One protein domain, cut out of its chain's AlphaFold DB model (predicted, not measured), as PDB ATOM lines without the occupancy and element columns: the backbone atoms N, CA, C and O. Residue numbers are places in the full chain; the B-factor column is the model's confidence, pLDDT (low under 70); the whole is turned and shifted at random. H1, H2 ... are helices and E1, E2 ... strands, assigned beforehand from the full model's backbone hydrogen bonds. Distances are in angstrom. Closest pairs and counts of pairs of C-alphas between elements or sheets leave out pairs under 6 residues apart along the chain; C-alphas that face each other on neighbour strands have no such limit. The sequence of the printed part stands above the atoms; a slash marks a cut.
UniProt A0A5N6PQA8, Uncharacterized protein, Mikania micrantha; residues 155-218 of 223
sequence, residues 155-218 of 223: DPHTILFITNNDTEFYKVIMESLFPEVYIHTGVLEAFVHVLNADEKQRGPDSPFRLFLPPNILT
ATOM      1  N   ASP A 155      36.761 168.327 154.076       88.56
ATOM      2  CA  ASP A 155      37.367 167.082 153.596       88.56
ATOM      3  C   ASP A 155      38.740 167.355 152.941       88.56
ATOM      4  O   ASP A 155      38.816 168.166 152.008       88.56
ATOM      5  N   PRO A 156      39.837 166.720 153.407       87.06
ATOM      6  CA  PRO A 156      41.170 166.872 152.818       87.06
ATOM      7  C   PRO A 156      41.229 166.503 151.326       87.06
ATOM      8  O   PRO A 156      42.072 167.041 150.603       87.06
ATOM      9  N   HIS A 157      40.323 165.644 150.853       89.75
ATOM     10  CA  HIS A 157      40.229 165.224 149.452       89.75
ATOM     11  C   HIS A 157      39.336 166.130 148.594       89.75
ATOM     12  O   HIS A 157      39.056 165.819 147.438       89.75
ATOM     13  N   THR A 158      38.934 167.290 149.116       92.19
ATOM     14  CA  THR A 158      38.235 168.303 148.320       92.19
ATOM     15  C   THR A 158      39.168 168.854 147.241       92.19
ATOM     16  O   THR A 158      40.269 169.325 147.544       92.19
ATOM     17  N   ILE A 159      38.717 168.836 145.985       92.31
ATOM     18  CA  ILE A 159      39.406 169.481 144.863       92.31
ATOM     19  C   ILE A 159      39.213 170.996 144.984       92.31
ATOM     20  O   ILE A 159      38.085 171.479 145.052       92.31
ATOM     21  N   LEU A 160      40.313 171.747 145.012       90.94
ATOM     22  CA  LEU A 160      40.291 173.209 145.065       90.94
ATOM     23  C   LEU A 160      40.232 173.826 143.670       90.94
ATOM     24  O   LEU A 160      39.463 174.753 143.437       90.94
ATOM     25  N   PHE A 161      41.053 173.328 142.748       88.75
ATOM     26  CA  PHE A 161      41.039 173.748 141.352       88.75
ATOM     27  C   PHE A 161      41.646 172.674 140.449       88.75
ATOM     28  O   PHE A 161      42.436 171.833 140.886       88.75
ATOM     29  N   ILE A 162      41.271 172.736 139.176       90.50
ATOM     30  CA  ILE A 162      41.768 171.873 138.108       90.50
ATOM     31  C   ILE A 162      42.459 172.778 137.094       90.50
ATOM     32  O   ILE A 162      41.941 173.834 136.729       90.50
ATOM     33  N   THR A 163      43.663 172.405 136.679       86.62
ATOM     34  CA  THR A 163      44.398 173.155 135.653       86.62
ATOM     35  C   THR A 163      43.968 172.741 134.250       86.62
ATOM     36  O   THR A 163      43.373 171.689 134.056       86.62
ATOM     37  N   ASN A 164      44.354 173.520 133.238       82.62
ATOM     38  CA  ASN A 164      44.077 173.207 131.827       82.62
ATOM     39  C   ASN A 164      44.679 171.875 131.341       82.62
ATOM     40  O   ASN A 164      44.365 171.437 130.240       82.62
ATOM     41  N   ASN A 165      45.580 171.276 132.124       82.00
ATOM     42  CA  ASN A 165      46.186 169.977 131.844       82.00
ATOM     43  C   ASN A 165      45.487 168.850 132.628       82.00
ATOM     44  O   ASN A 165      46.120 167.836 132.914       82.00
ATOM     45  N   ASP A 166      44.245 169.073 133.069       86.62
ATOM     46  CA  ASP A 166      43.446 168.159 133.894       86.62
ATOM     47  C   ASP A 166      44.157 167.708 135.182       86.62
ATOM     48  O   ASP A 166      43.888 166.646 135.737       86.62
ATOM     49  N   THR A 167      45.099 168.517 135.677       87.56
ATOM     50  CA  THR A 167      45.777 168.247 136.950       87.56
ATOM     51  C   THR A 167      44.944 168.818 138.086       87.56
ATOM     52  O   THR A 167      44.685 170.026 138.116       87.56
ATOM     53  N   GLU A 168      44.542 167.941 138.998       92.44
ATOM     54  CA  GLU A 168      43.698 168.244 140.149       92.44
ATOM     55  C   GLU A 168      44.547 168.625 141.366       92.44
ATOM     56  O   GLU A 168      45.481 167.914 141.743       92.44
ATOM     57  N   PHE A 169      44.199 169.738 142.012       91.62
ATOM     58  CA  PHE A 169      44.855 170.188 143.235       91.62
ATOM     59  C   PHE A 169      43.911 170.071 144.423       91.62
ATOM     60  O   PHE A 169      42.899 170.767 144.516       91.62
ATOM     61  N   TYR A 170      44.270 169.185 145.345       92.88
ATOM     62  CA  TYR A 170      43.492 168.865 146.536       92.88
ATOM     63  C   TYR A 170      43.820 169.781 147.715       92.88
ATOM     64  O   TYR A 170      44.941 170.279 147.849       92.88
ATOM     65  N   LYS A 171      42.861 169.934 148.632       92.12
ATOM     66  CA  LYS A 171      43.027 170.698 149.875       92.12
ATOM     67  C   LYS A 171      44.218 170.226 150.708       92.12
ATOM     68  O   LYS A 171      45.015 171.060 151.130       92.12
ATOM     69  N   VAL A 172      44.383 168.914 150.885       91.50
ATOM     70  CA  VAL A 172      45.486 168.326 151.672       91.50
ATOM     71  C   VAL A 172      46.873 168.790 151.211       91.50
ATOM     72  O   VAL A 172      47.783 168.950 152.017       91.50
ATOM     73  N   ILE A 173      47.037 169.078 149.917       92.56
ATOM     74  CA  ILE A 173      48.299 169.584 149.369       92.56
ATOM     75  C   ILE A 173      48.586 170.983 149.931       92.56
ATOM     76  O   ILE A 173      49.716 171.268 150.335       92.56
ATOM     77  N   MET A 174      47.564 171.838 150.003       91.69
ATOM     78  CA  MET A 174      47.690 173.211 150.490       91.69
ATOM     79  C   MET A 174      47.948 173.280 151.990       91.69
ATOM     80  O   MET A 174      48.609 174.214 152.423       91.69
ATOM     81  N   GLU A 175      47.531 172.291 152.781       90.44
ATOM     82  CA  GLU A 175      47.816 172.241 154.225       90.44
ATOM     83  C   GLU A 175      49.328 172.244 154.526       90.44
ATOM     84  O   GLU A 175      49.753 172.729 155.571       90.44
ATOM     85  N   SER A 176      50.172 171.833 153.576       92.19
ATOM     86  CA  SER A 176      51.632 171.970 153.701       92.19
ATOM     87  C   SER A 176      52.151 173.418 153.725       92.19
ATOM     88  O   SER A 176      53.328 173.642 153.996       92.19
ATOM     89  N   LEU A 177      51.289 174.408 153.462       90.50
ATOM     90  CA  LEU A 177      51.586 175.834 153.621       90.50
ATOM     91  C   LEU A 177      51.503 176.307 155.080       90.50
ATOM     92  O   LEU A 177      51.840 177.462 155.356       90.50
ATOM     93  N   PHE A 178      51.057 175.460 156.016       88.25
ATOM     94  CA  PHE A 178      51.126 175.797 157.434       88.25
ATOM     95  C   PHE A 178      52.585 176.017 157.876       88.25
ATOM     96  O   PHE A 178      53.493 175.334 157.393       88.25
ATOM     97  N   PRO A 179      52.834 176.964 158.801       86.88
ATOM     98  CA  PRO A 179      54.166 177.166 159.355       86.88
ATOM     99  C   PRO A 179      54.740 175.860 159.904       86.88
ATOM    100  O   PRO A 179      54.010 175.052 160.469       86.88
ATOM    101  N   GLU A 180      56.053 175.683 159.759       90.12
ATOM    102  CA  GLU A 180      56.799 174.522 160.278       90.12
ATOM    103  C   GLU A 180      56.486 173.176 159.595       90.12
ATOM    104  O   GLU A 180      57.063 172.153 159.966       90.12
ATOM    105  N   VAL A 181      55.660 173.169 158.546       90.25
ATOM    106  CA  VAL A 181      55.404 171.988 157.713       90.25
ATOM    107  C   VAL A 181      56.301 172.012 156.472       90.25
ATOM    108  O   VAL A 181      56.585 173.062 155.893       90.25
ATOM    109  N   TYR A 182      56.775 170.838 156.050       92.25
ATOM    110  CA  TYR A 182      57.472 170.708 154.773       92.25
ATOM    111  C   TYR A 182      56.496 170.940 153.622       92.25
ATOM    112  O   TYR A 182      55.479 170.256 153.524       92.25
ATOM    113  N   ILE A 183      56.846 171.865 152.728       91.75
ATOM    114  CA  ILE A 183      56.033 172.190 151.554       91.75
ATOM    115  C   ILE A 183      55.913 170.950 150.665       91.75
ATOM    116  O   ILE A 183      56.914 170.381 150.226       91.75
ATOM    117  N   HIS A 184      54.676 170.555 150.377       92.38
ATOM    118  CA  HIS A 184      54.379 169.430 149.506       92.38
ATOM    119  C   HIS A 184      54.728 169.772 148.050       92.38
ATOM    120  O   HIS A 184      54.452 170.876 147.579       92.38
ATOM    121  N   THR A 185      55.268 168.809 147.297       90.94
ATOM    122  CA  THR A 185      55.667 168.993 145.887       90.94
ATOM    123  C   THR A 185      54.528 169.537 145.020       90.94
ATOM    124  O   THR A 185      54.743 170.434 144.210       90.94
ATOM    125  N   GLY A 186      53.297 169.082 145.263       91.00
ATOM    126  CA  GLY A 186      52.105 169.577 144.568       91.00
ATOM    127  C   GLY A 186      51.835 171.077 144.765       91.00
ATOM    128  O   GLY A 186      51.307 171.720 143.868       91.00
ATOM    129  N   VAL A 187      52.245 171.688 145.884       91.44
ATOM    130  CA  VAL A 187      52.147 173.153 146.045       91.44
ATOM    131  C   VAL A 187      53.105 173.858 145.087       91.44
ATOM    132  O   VAL A 187      52.748 174.861 144.472       91.44
ATOM    133  N   LEU A 188      54.318 173.325 144.931       91.12
ATOM    134  CA  LEU A 188      55.304 173.873 144.002       91.12
ATOM    135  C   LEU A 188      54.822 173.740 142.553       91.12
ATOM    136  O   LEU A 188      54.946 174.683 141.777       91.12
ATOM    137  N   GLU A 189      54.233 172.597 142.200       90.62
ATOM    138  CA  GLU A 189      53.618 172.378 140.886       90.62
ATOM    139  C   GLU A 189      52.470 173.354 140.620       90.62
ATOM    140  O   GLU A 189      52.453 173.998 139.570       90.62
ATOM    141  N   ALA A 190      51.561 173.538 141.583       89.31
ATOM    142  CA  ALA A 190      50.492 174.531 141.501       89.31
ATOM    143  C   ALA A 190      51.044 175.934 141.212       89.31
ATOM    144  O   ALA A 190      50.581 176.615 140.297       89.31
ATOM    145  N   PHE A 191      52.081 176.347 141.947       88.81
ATOM    146  CA  PHE A 191      52.746 177.630 141.728       88.81
ATOM    147  C   PHE A 191      53.332 177.747 140.322       88.81
ATOM    148  O   PHE A 191      53.191 178.784 139.679       88.81
ATOM    149  N   VAL A 192      53.957 176.687 139.810       89.69
ATOM    150  CA  VAL A 192      54.492 176.664 138.444       89.69
ATOM    151  C   VAL A 192      53.382 176.846 137.405       89.69
ATOM    152  O   VAL A 192      53.573 177.596 136.446       89.69
ATOM    153  N   HIS A 193      52.218 176.217 137.593       88.31
ATOM    154  CA  HIS A 193      51.072 176.410 136.702       88.31
ATOM    155  C   HIS A 193      50.573 177.856 136.702       88.31
ATOM    156  O   HIS A 193      50.386 178.421 135.623       88.31
ATOM    157  N   VAL A 194      50.411 178.459 137.882       86.25
ATOM    158  CA  VAL A 194      49.984 179.862 138.020       86.25
ATOM    159  C   VAL A 194      50.990 180.797 137.350       86.25
ATOM    160  O   VAL A 194      50.620 181.598 136.497       86.25
ATOM    161  N   LEU A 195      52.282 180.635 137.643       86.69
ATOM    162  CA  LEU A 195      53.332 181.484 137.079       86.69
ATOM    163  C   LEU A 195      53.435 181.360 135.552       86.69
ATOM    164  O   LEU A 195      53.627 182.357 134.860       86.69
ATOM    165  N   ASN A 196      53.282 180.150 135.005       88.06
ATOM    166  CA  ASN A 196      53.260 179.942 133.557       88.06
ATOM    167  C   ASN A 196      51.984 180.494 132.899       88.06
ATOM    168  O   ASN A 196      52.021 180.860 131.724       88.06
ATOM    169  N   ALA A 197      50.857 180.542 133.615       84.62
ATOM    170  CA  ALA A 197      49.639 181.183 133.130       84.62
ATOM    171  C   ALA A 197      49.800 182.710 133.085       84.62
ATOM    172  O   ALA A 197      49.513 183.314 132.051       84.62
ATOM    173  N   ASP A 198      50.344 183.311 134.143       83.38
ATOM    174  CA  ASP A 198      50.618 184.750 134.221       83.38
ATOM    175  C   ASP A 198      51.661 185.196 133.189       83.38
ATOM    176  O   ASP A 198      51.551 186.268 132.593       83.38
ATOM    177  N   GLU A 199      52.650 184.349 132.892       86.19
ATOM    178  CA  GLU A 199      53.657 184.636 131.870       86.19
ATOM    179  C   GLU A 199      53.050 184.770 130.459       86.19
ATOM    180  O   GLU A 199      53.623 185.449 129.606       86.19
ATOM    181  N   LYS A 200      51.854 184.218 130.200       81.56
ATOM    182  CA  LYS A 200      51.130 184.456 128.934       81.56
ATOM    183  C   LYS A 200      50.667 185.907 128.791       81.56
ATOM    184  O   LYS A 200      50.518 186.382 127.672       81.56
ATOM    185  N   GLN A 201      50.464 186.612 129.905       82.38
ATOM    186  CA  GLN A 201      50.030 188.016 129.948       82.38
ATOM    187  C   GLN A 201      51.212 188.996 129.997       82.38
ATOM    188  O   GLN A 201      51.063 190.193 130.247       82.38
ATOM    189  N   ARG A 202      52.424 188.490 129.776       83.00
ATOM    190  CA  ARG A 202      53.662 189.257 129.809       83.00
ATOM    191  C   ARG A 202      53.689 190.345 128.728       83.00
ATOM    192  O   ARG A 202      53.441 190.081 127.554       83.00
ATOM    193  N   GLY A 203      54.129 191.543 129.116       79.38
ATOM    194  CA  GLY A 203      54.392 192.641 128.181       79.38
ATOM    195  C   GLY A 203      55.499 192.332 127.155       79.38
ATOM    196  O   GLY A 203      56.406 191.545 127.444       79.38
ATOM    197  N   PRO A 204      55.466 192.965 125.970       75.69
ATOM    198  CA  PRO A 204      56.370 192.658 124.856       75.69
ATOM    199  C   PRO A 204      57.853 192.876 125.192       75.69
ATOM    200  O   PRO A 204      58.688 192.083 124.767       75.69
ATOM    201  N   ASP A 205      58.163 193.882 126.014       79.12
ATOM    202  CA  ASP A 205      59.539 194.271 126.371       79.12
ATOM    203  C   ASP A 205      60.130 193.457 127.531       79.12
ATOM    204  O   ASP A 205      61.309 193.567 127.862       79.12
ATOM    205  N   SER A 206      59.319 192.627 128.189       75.19
ATOM    206  CA  SER A 206      59.823 191.724 129.222       75.19
ATOM    207  C   SER A 206      60.554 190.552 128.561       75.19
ATOM    208  O   SER A 206      60.103 190.086 127.524       75.19
ATOM    209  N   PRO A 207      61.598 189.962 129.171       82.06
ATOM    210  CA  PRO A 207      62.151 188.677 128.727       82.06
ATOM    211  C   PRO A 207      61.176 187.525 129.003       82.06
ATOM    212  O   PRO A 207      60.331 187.652 129.893       82.06
ATOM    213  N   PHE A 208      61.233 186.453 128.201       82.38
ATOM    214  CA  PHE A 208      60.348 185.280 128.313       82.38
ATOM    215  C   PHE A 208      60.897 184.338 129.377       82.38
ATOM    216  O   PHE A 208      62.103 184.086 129.414       82.38
ATOM    217  N   ARG A 209      60.023 183.835 130.245       83.25
ATOM    218  CA  ARG A 209      60.367 182.926 131.338       83.25
ATOM    219  C   ARG A 209      59.591 181.627 131.195       83.25
ATOM    220  O   ARG A 209      58.464 181.610 130.725       83.25
ATOM    221  N   LEU A 210      60.202 180.536 131.638       84.12
ATOM    222  CA  LEU A 210      59.538 179.247 131.750       84.12
ATOM    223  C   LEU A 210      59.744 178.733 133.169       84.12
ATOM    224  O   LEU A 210      60.884 178.593 133.617       84.12
ATOM    225  N   PHE A 211      58.646 178.478 133.871       86.75
ATOM    226  CA  PHE A 211      58.670 177.871 135.193       86.75
ATOM    227  C   PHE A 211      58.508 176.364 135.032       86.75
ATOM    228  O   PHE A 211      57.643 175.890 134.295       86.75
ATOM    229  N   LEU A 212      59.382 175.609 135.689       86.00
ATOM    230  CA  LEU A 212      59.484 174.165 135.530       86.00
ATOM    231  C   LEU A 212      59.081 173.473 136.835       86.00
ATOM    232  O   LEU A 212      59.538 173.907 137.895       86.00
ATOM    233  N   PRO A 213      58.251 172.413 136.787       83.06
ATOM    234  CA  PRO A 213      57.922 171.645 137.977       83.06
ATOM    235  C   PRO A 213      59.174 170.971 138.563       83.06
ATOM    236  O   PRO A 213      60.091 170.602 137.820       83.06
ATOM    237  N   PRO A 214      59.209 170.760 139.889       78.75
ATOM    238  CA  PRO A 214      60.362 170.183 140.589       78.75
ATOM    239  C   PRO A 214      60.748 168.779 140.088       78.75
ATOM    240  O   PRO A 214      61.905 168.373 140.197       78.75
ATOM    241  N   ASN A 215      59.815 168.061 139.460       74.88
ATOM    242  CA  ASN A 215      60.007 166.687 138.992       74.88
ATOM    243  C   ASN A 215      60.845 166.579 137.706       74.88
ATOM    244  O   ASN A 215      61.159 165.478 137.275       74.88
ATOM    245  N   ILE A 216      61.221 167.695 137.073       69.00
ATOM    246  CA  ILE A 216      62.027 167.674 135.839       69.00
ATOM    247  C   ILE A 216      63.488 167.282 136.095       69.00
ATOM    248  O   ILE A 216      64.179 166.836 135.180       69.00
ATOM    249  N   LEU A 217      63.976 167.429 137.329       58.25
ATOM    250  CA  LEU A 217      65.374 167.147 137.660       58.25
ATOM    251  C   LEU A 217      65.630 165.691 138.070       58.25
ATOM    252  O   LEU A 217      66.782 165.261 138.056       58.25
ATOM    253  N   THR A 218      64.595 164.911 138.396       56.53
ATOM    254  CA  THR A 218      64.761 163.520 138.861       56.53
ATOM    255  C   THR A 218      65.121 162.545 137.737       56.53
ATOM    256  O   THR A 218      65.637 161.465 138.009       56.53
TER     257      THR A 218
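This is residues 155 to 218 of the 223 residues of an uncharacterized protein of Mikania micrantha (UniProt A0A5N6PQA8). A small two-stranded hairpin, E1 and E2, and the short helix H1 sit at one end of the longer helix H2, which runs away from them. At its far end residues 201 to 206 stick out, and the last stretch then folds back beside H2. The printed part has 64 residues, with two named strands followed by two named helices; the order E1 - E2 is antiparallel. The class is mixed, helices and strands, with 29 residues in named elements, under half. The whole is loose, radius of gyration of the C-alphas 13.7 A, and elongated, 43 by 24 by 23 A.

Find C-alpha 159 at (39.406, 169.481, 144.863), where E1 begins, residues 159 to 162. E2 is residues 168 to 170, and H1, residues 171 to 175, follows directly. H2, residues 185 to 201, runs 25.4 A from C-alpha 185 at (55.667, 168.993, 145.887) to C-alpha 201 at (50.030, 188.016, 129.948).

Look first at the hairpin E1 and E2, antiparallel at 158 degrees: N 160 and O 169 are 2.8 A apart, within hydrogen-bond range. The closest C-alphas of E2 and H2, Phe 169 and Ala 190, are 7.3 A apart; E1 and H2 are apart. H1 and H2 only just touch, with 3 pairs of C-alphas within 8 A, H2 with residues 186 to 187 alone; the closest are Ile 173 and Gly 186, 6.1 A. Every O i to N i+4 pair is within hydrogen-bond range in H1, and 11 of 13 in H2.

The farthest C-alphas, Asp 155 and Asp 205, are 44.4 A apart. The printed part has no cut, and no link is long. Residues 202 to 218 hold no named element; pLDDT is under 70 at residues 216 to 218.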